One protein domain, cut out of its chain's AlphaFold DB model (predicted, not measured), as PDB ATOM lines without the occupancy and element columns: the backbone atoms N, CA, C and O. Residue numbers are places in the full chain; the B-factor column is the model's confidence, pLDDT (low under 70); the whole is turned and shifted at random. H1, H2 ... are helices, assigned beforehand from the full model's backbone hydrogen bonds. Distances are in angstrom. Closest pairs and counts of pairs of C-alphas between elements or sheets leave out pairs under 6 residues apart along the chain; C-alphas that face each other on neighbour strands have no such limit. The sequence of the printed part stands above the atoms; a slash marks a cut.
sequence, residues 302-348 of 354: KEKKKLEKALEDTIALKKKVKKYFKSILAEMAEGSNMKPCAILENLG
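What this domain is: This is residues 302 to 348 of the 354 residues of the protein "TBPIP domain-containing protein" of Nematocida sp. ERTm5 (UniProt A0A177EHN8). One long, straight helix, H1, makes nearly the whole length of this rod, and near its last residues the printed part folds back into a short helix, H2, that sits across it as a small foot. Residues 302 to 325 of H1 stand free, so the long arm sticks out from the corner where the two helices meet. The printed part has 47 residues, with two named helices in the order H1, H2 and no named strand; its class is all helix. It is extended, with a radius of gyration of the C-alphas of 16.3 A, and the C-alphas span 52 by 18 by 9 A.

Where its parts are: Find C-alpha 302 at (23.728, -47.749, 27.151); from there H1, residues 302 to 336, runs 50.9 A to C-alpha 336 at (20.872, 3.030, 28.457). Read down the y column and you will see it rise from Lys 302 to Ser 336. After a tight link of 3 residues, look for H2, residues 340 to 346, which ends with C-alpha 346 at (21.608, -2.744, 39.374).

How they stand to each other: Look at residues 329 to 333, the part of H1 that alone touches H2. The closest C-alphas of the two helices are those of Ala 333 and Pro 340, 5.6 A apart. Their lines are about perpendicular, at 90 degrees. In H1 and H2 every O i to N i+4 pair is within hydrogen-bond range.

The domain as a whole: The two C-alphas farthest apart are those of Lys 302 and Asn 337, at 52.2 A. The printed part has no cut, and its one link between named elements, H1 to H2, is tight. In the B-factor column of this model the mean pLDDT of the printed part is 87.9, and no printed residue is under 70.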
ATOM      1  N   LYS A 302      24.856 -48.466  27.761       83.12
ATOM      2  CA  LYS A 302      23.728 -47.749  27.151       83.12
ATOM      3  C   LYS A 302      23.292 -46.541  27.982       83.12
ATOM      4  O   LYS A 302      22.963 -45.506  27.406       83.12
ATOM      5  N   GLU A 303      23.296 -46.656  29.304       84.69
ATOM      6  CA  GLU A 303      22.933 -45.576  30.224       84.69
ATOM      7  C   GLU A 303      24.023 -44.513  30.287       84.69
ATOM      8  O   GLU A 303      23.720 -43.324  30.173       84.69
ATOM      9  N   LYS A 304      25.295 -44.929  30.296       87.19
ATOM     10  CA  LYS A 304      26.442 -44.020  30.184       87.19
ATOM     11  C   LYS A 304      26.327 -43.107  28.960       87.19
ATOM     12  O   LYS A 304      26.429 -41.893  29.088       87.19
ATOM     13  N   LYS A 305      26.015 -43.669  27.786       88.88
ATOM     14  CA  LYS A 305      25.824 -42.888  26.549       88.88
ATOM     15  C   LYS A 305      24.643 -41.915  26.625       88.88
ATOM     16  O   LYS A 305      24.677 -40.871  25.980       88.88
ATOM     17  N   LYS A 306      23.579 -42.249  27.365       89.62
ATOM     18  CA  LYS A 306      22.446 -41.334  27.585       89.62
ATOM     19  C   LYS A 306      22.848 -40.181  28.505       89.62
ATOM     20  O   LYS A 306      22.523 -39.039  28.197       89.62
ATOM     21  N   LEU A 307      23.575 -40.472  29.584       89.56
ATOM     22  CA  LEU A 307      24.085 -39.465  30.516       89.56
ATOM     23  C   LEU A 307      25.085 -38.520  29.842       89.56
ATOM     24  O   LEU A 307      24.974 -37.310  30.008       89.56
ATOM     25  N   GLU A 308      26.004 -39.049  29.031       91.38
ATOM     26  CA  GLU A 308      26.955 -38.246  28.251       91.38
ATOM     27  C   GLU A 308      26.230 -37.285  27.301       91.38
ATOM     28  O   GLU A 308      26.508 -36.089  27.312       91.38
ATOM     29  N   LYS A 309      25.224 -37.768  26.559       92.75
ATOM     30  CA  LYS A 309      24.397 -36.910  25.691       92.75
ATOM     31  C   LYS A 309      23.625 -35.846  26.473       92.75
ATOM     32  O   LYS A 309      23.617 -34.686  26.079       92.75
ATOM     33  N   ALA A 310      23.016 -36.210  27.602       92.38
ATOM     34  CA  ALA A 310      22.302 -35.252  28.446       92.38
ATOM     35  C   ALA A 310      23.244 -34.168  29.010       92.38
ATOM     36  O   ALA A 310      22.885 -32.990  29.089       92.38
ATOM     37  N   LEU A 311      24.474 -34.538  29.367       93.62
ATOM     38  CA  LEU A 311      25.509 -33.600  29.795       93.62
ATOM     39  C   LEU A 311      25.905 -32.666  28.637       93.62
ATOM     40  O   LEU A 311      25.933 -31.445  28.809       93.62
ATOM     41  N   GLU A 312      26.140 -33.202  27.440       94.69
ATOM     42  CA  GLU A 312      26.427 -32.397  26.246       94.69
ATOM     43  C   GLU A 312      25.306 -31.391  25.945       94.69
ATOM     44  O   GLU A 312      25.584 -30.204  25.733       94.69
ATOM     45  N   ASP A 313      24.048 -31.827  26.014       94.62
ATOM     46  CA  ASP A 313      22.873 -30.987  25.783       94.62
ATOM     47  C   ASP A 313      22.745 -29.873  26.830       94.62
ATOM     48  O   ASP A 313      22.514 -28.709  26.483       94.62
ATOM     49  N   THR A 314      22.957 -30.179  28.114       93.25
ATOM     50  CA  THR A 314      22.912 -29.170  29.188       93.25
ATOM     51  C   THR A 314      24.049 -28.155  29.073       93.25
ATOM     52  O   THR A 314      23.819 -26.952  29.250       93.25
ATOM     53  N   ILE A 315      25.259 -28.578  28.693       92.88
ATOM     54  CA  ILE A 315      26.370 -27.661  28.399       92.88
ATOM     55  C   ILE A 315      26.039 -26.788  27.187       92.88
ATOM     56  O   ILE A 315      26.273 -25.572  27.220       92.88
ATOM     57  N   ALA A 316      25.502 -27.374  26.116       93.44
ATOM     58  CA  ALA A 316      25.113 -26.639  24.919       93.44
ATOM     59  C   ALA A 316      24.032 -25.596  25.238       93.44
ATOM     60  O   ALA A 316      24.132 -24.446  24.796       93.44
ATOM     61  N   LEU A 317      23.047 -25.954  26.062       93.38
ATOM     62  CA  LEU A 317      22.001 -25.049  26.527       93.38
ATOM     63  C   LEU A 317      22.582 -23.933  27.404       93.38
ATOM     64  O   LEU A 317      22.328 -22.762  27.128       93.38
ATOM     65  N   LYS A 318      23.450 -24.251  28.375       90.00
ATOM     66  CA  LYS A 318      24.148 -23.250  29.207       90.00
ATOM     67  C   LYS A 318      24.942 -22.259  28.348       90.00
ATOM     68  O   LYS A 318      24.912 -21.058  28.612       90.00
ATOM     69  N   LYS A 319      25.616 -22.727  27.289       91.00
ATOM     70  CA  LYS A 319      26.332 -21.865  26.326       91.00
ATOM     71  C   LYS A 319      25.377 -20.961  25.541       91.00
ATOM     72  O   LYS A 319      25.655 -19.768  25.415       91.00
ATOM     73  N   LYS A 320      24.255 -21.499  25.047       93.12
ATOM     74  CA  LYS A 320      23.223 -20.724  24.334       93.12
ATOM     75  C   LYS A 320      22.620 -19.647  25.233       93.12
ATOM     76  O   LYS A 320      22.633 -18.483  24.851       93.12
ATOM     77  N   VAL A 321      22.187 -20.004  26.443       90.12
ATOM     78  CA  VAL A 321      21.629 -19.061  27.427       90.12
ATOM     79  C   VAL A 321      22.636 -17.961  27.756       90.12
ATOM     80  O   VAL A 321      22.293 -16.787  27.665       90.12
ATOM     81  N   LYS A 322      23.903 -18.305  28.031       87.81
ATOM     82  CA  LYS A 322      24.962 -17.303  28.250       87.81
ATOM     83  C   LYS A 322      25.140 -16.371  27.042       87.81
ATOM     84  O   LYS A 322      25.366 -15.181  27.237       87.81
ATOM     85  N   LYS A 323      25.058 -16.886  25.810       90.81
ATOM     86  CA  LYS A 323      25.174 -16.075  24.586       90.81
ATOM     87  C   LYS A 323      23.995 -15.111  24.434       90.81
ATOM     88  O   LYS A 323      24.230 -13.927  24.219       90.81
ATOM     89  N   TYR A 324      22.762 -15.597  24.578       92.00
ATOM     90  CA  TYR A 324      21.564 -14.756  24.494       92.00
ATOM     91  C   TYR A 324      21.535 -13.703  25.597       92.00
ATOM     92  O   TYR A 324      21.321 -12.531  25.309       92.00
ATOM     93  N   PHE A 325      21.849 -14.095  26.831       89.62
ATOM     94  CA  PHE A 325      21.942 -13.170  27.953       89.62
ATOM     95  C   PHE A 325      22.962 -12.055  27.690       89.62
ATOM     96  O   PHE A 325      22.648 -10.887  27.874       89.62
ATOM     97  N   LYS A 326      24.157 -12.390  27.178       87.75
ATOM     98  CA  LYS A 326      25.161 -11.386  26.786       87.75
ATOM     99  C   LYS A 326      24.688 -10.465  25.655       87.75
ATOM    100  O   LYS A 326      25.044  -9.296  25.678       87.75
ATOM    101  N   SER A 327      23.916 -10.978  24.693       91.06
ATOM    102  CA  SER A 327      23.349 -10.179  23.593       91.06
ATOM    103  C   SER A 327      22.347  -9.153  24.111       91.06
ATOM    104  O   SER A 327      22.517  -7.965  23.872       91.06
ATOM    105  N   ILE A 328      21.366  -9.602  24.901       89.38
ATOM    106  CA  ILE A 328      20.347  -8.732  25.510       89.38
ATOM    107  C   ILE A 328      21.019  -7.667  26.377       89.38
ATOM    108  O   ILE A 328      20.663  -6.495  26.341       89.38
ATOM    109  N   LEU A 329      22.034  -8.066  27.139       87.62
ATOM    110  CA  LEU A 329      22.776  -7.160  27.997       87.62
ATOM    111  C   LEU A 329      23.559  -6.106  27.199       87.62
ATOM    112  O   LEU A 329      23.618  -4.956  27.627       87.62
ATOM    113  N   ALA A 330      24.129  -6.471  26.047       87.31
ATOM    114  CA  ALA A 330      24.779  -5.523  25.144       87.31
ATOM    115  C   ALA A 330      23.768  -4.526  24.549       87.31
ATOM    116  O   ALA A 330      24.009  -3.325  24.604       87.31
ATOM    117  N   GLU A 331      22.609  -5.002  24.089       90.06
ATOM    118  CA  GLU A 331      21.524  -4.148  23.577       90.06
ATOM    119  C   GLU A 331      20.995  -3.182  24.654       90.06
ATOM    120  O   GLU A 331      20.815  -1.988  24.405       90.06
ATOM    121  N   MET A 332      20.804  -3.660  25.890       86.75
ATOM    122  CA  MET A 332      20.418  -2.808  27.022       86.75
ATOM    123  C   MET A 332      21.494  -1.770  27.364       86.75
ATOM    124  O   MET A 332      21.161  -0.641  27.729       86.75
ATOM    125  N   ALA A 333      22.776  -2.129  27.255       87.31
ATOM    126  CA  ALA A 333      23.887  -1.203  27.472       87.31
ATOM    127  C   ALA A 333      23.936  -0.099  26.408       87.31
ATOM    128  O   ALA A 333      24.141   1.065  26.751       87.31
ATOM    129  N   GLU A 334      23.672  -0.443  25.146       85.38
ATOM    130  CA  GLU A 334      23.573   0.522  24.046       85.38
ATOM    131  C   GLU A 334      22.379   1.474  24.218       85.38
ATOM    132  O   GLU A 334      22.521   2.677  24.008       85.38
ATOM    133  N   GLY A 335      21.222   0.975  24.668       85.06
ATOM    134  CA  GLY A 335      20.026   1.802  24.882       85.06
ATOM    135  C   GLY A 335      20.063   2.695  26.131       85.06
ATOM    136  O   GLY A 335      19.397   3.728  26.164       85.06
ATOM    137  N   SER A 336      20.824   2.317  27.164       81.75
ATOM    138  CA  SER A 336      20.872   3.030  28.457       81.75
ATOM    139  C   SER A 336      22.137   3.868  28.677       81.75
ATOM    140  O   SER A 336      22.231   4.560  29.691       81.75
ATOM    141  N   ASN A 337      23.118   3.818  27.762       78.56
ATOM    142  CA  ASN A 337      24.457   4.414  27.910       78.56
ATOM    143  C   ASN A 337      25.209   3.988  29.193       78.56
ATOM    144  O   ASN A 337      26.176   4.637  29.604       78.56
ATOM    145  N   MET A 338      24.797   2.893  29.842       82.75
ATOM    146  CA  MET A 338      25.461   2.345  31.026       82.75
ATOM    147  C   MET A 338      26.399   1.204  30.639       82.75
ATOM    148  O   MET A 338      26.156   0.453  29.696       82.75
ATOM    149  N   LYS A 339      27.484   1.026  31.400       84.38
ATOM    150  CA  LYS A 339      28.376  -0.118  31.186       84.38
ATOM    151  C   LYS A 339      27.647  -1.428  31.543       84.38
ATOM    152  O   LYS A 339      27.025  -1.485  32.603       84.38
ATOM    153  N   PRO A 340      27.828  -2.505  30.756       81.44
ATOM    154  CA  PRO A 340      27.344  -3.864  31.022       81.44
ATOM    155  C   PRO A 340      27.397  -4.337  32.486       81.44
ATOM    156  O   PRO A 340      26.454  -4.943  32.982       81.44
ATOM    157  N   CYS A 341      28.492  -4.048  33.196       81.75
ATOM    158  CA  CYS A 341      28.676  -4.456  34.592       81.75
ATOM    159  C   CYS A 341      27.769  -3.687  35.567       81.75
ATOM    160  O   CYS A 341      27.207  -4.292  36.468       81.75
ATOM    161  N   ALA A 342      27.558  -2.387  35.340       81.31
ATOM    162  CA  ALA A 342      26.683  -1.570  36.182       81.31
ATOM    163  C   ALA A 342      25.209  -1.988  36.038       81.31
ATOM    164  O   ALA A 342      24.445  -1.928  36.995       81.31
ATOM    165  N   ILE A 343      24.813  -2.461  34.850       82.75
ATOM    166  CA  ILE A 343      23.468  -3.002  34.609       82.75
ATOM    167  C   ILE A 343      23.261  -4.301  35.396       82.75
ATOM    168  O   ILE A 343      22.213  -4.480  36.007       82.75
ATOM    169  N   LEU A 344      24.259  -5.188  35.432       85.56
ATOM    170  CA  LEU A 344      24.195  -6.424  36.221       85.56
ATOM    171  C   LEU A 344      24.102  -6.159  37.724       85.56
ATOM    172  O   LEU A 344      23.294  -6.798  38.393       85.56
ATOM    173  N   GLU A 345      24.888  -5.208  38.232       85.25
ATOM    174  CA  GLU A 345      24.857  -4.793  39.640       85.25
ATOM    175  C   GLU A 345      23.499  -4.189  40.018       85.25
ATOM    176  O   GLU A 345      22.913  -4.583  41.024       85.25
ATOM    177  N   ASN A 346      22.940  -3.322  39.168       83.31
ATOM    178  CA  ASN A 346      21.608  -2.744  39.374       83.31
ATOM    179  C   ASN A 346      20.486  -3.794  39.333       83.31
ATOM    180  O   ASN A 346      19.470  -3.633  40.005       83.31
ATOM    181  N   LEU A 347      20.660  -4.863  38.549       84.44
ATOM    182  CA  LEU A 347      19.728  -5.992  38.474       84.44
ATOM    183  C   LEU A 347      19.985  -7.059  39.555       84.44
ATOM    184  O   LEU A 347      19.231  -8.029  39.633       84.44
ATOM    185  N   GLY A 348      21.033  -6.913  40.372       82.56
ATOM    186  CA  GLY A 348      21.409  -7.883  41.404       82.56
ATOM    187  C   GLY A 348      21.882  -9.239  40.860       82.56
ATOM    188  O   GLY A 348      21.832 -10.235  41.579       82.56
TER     189      GLY A 348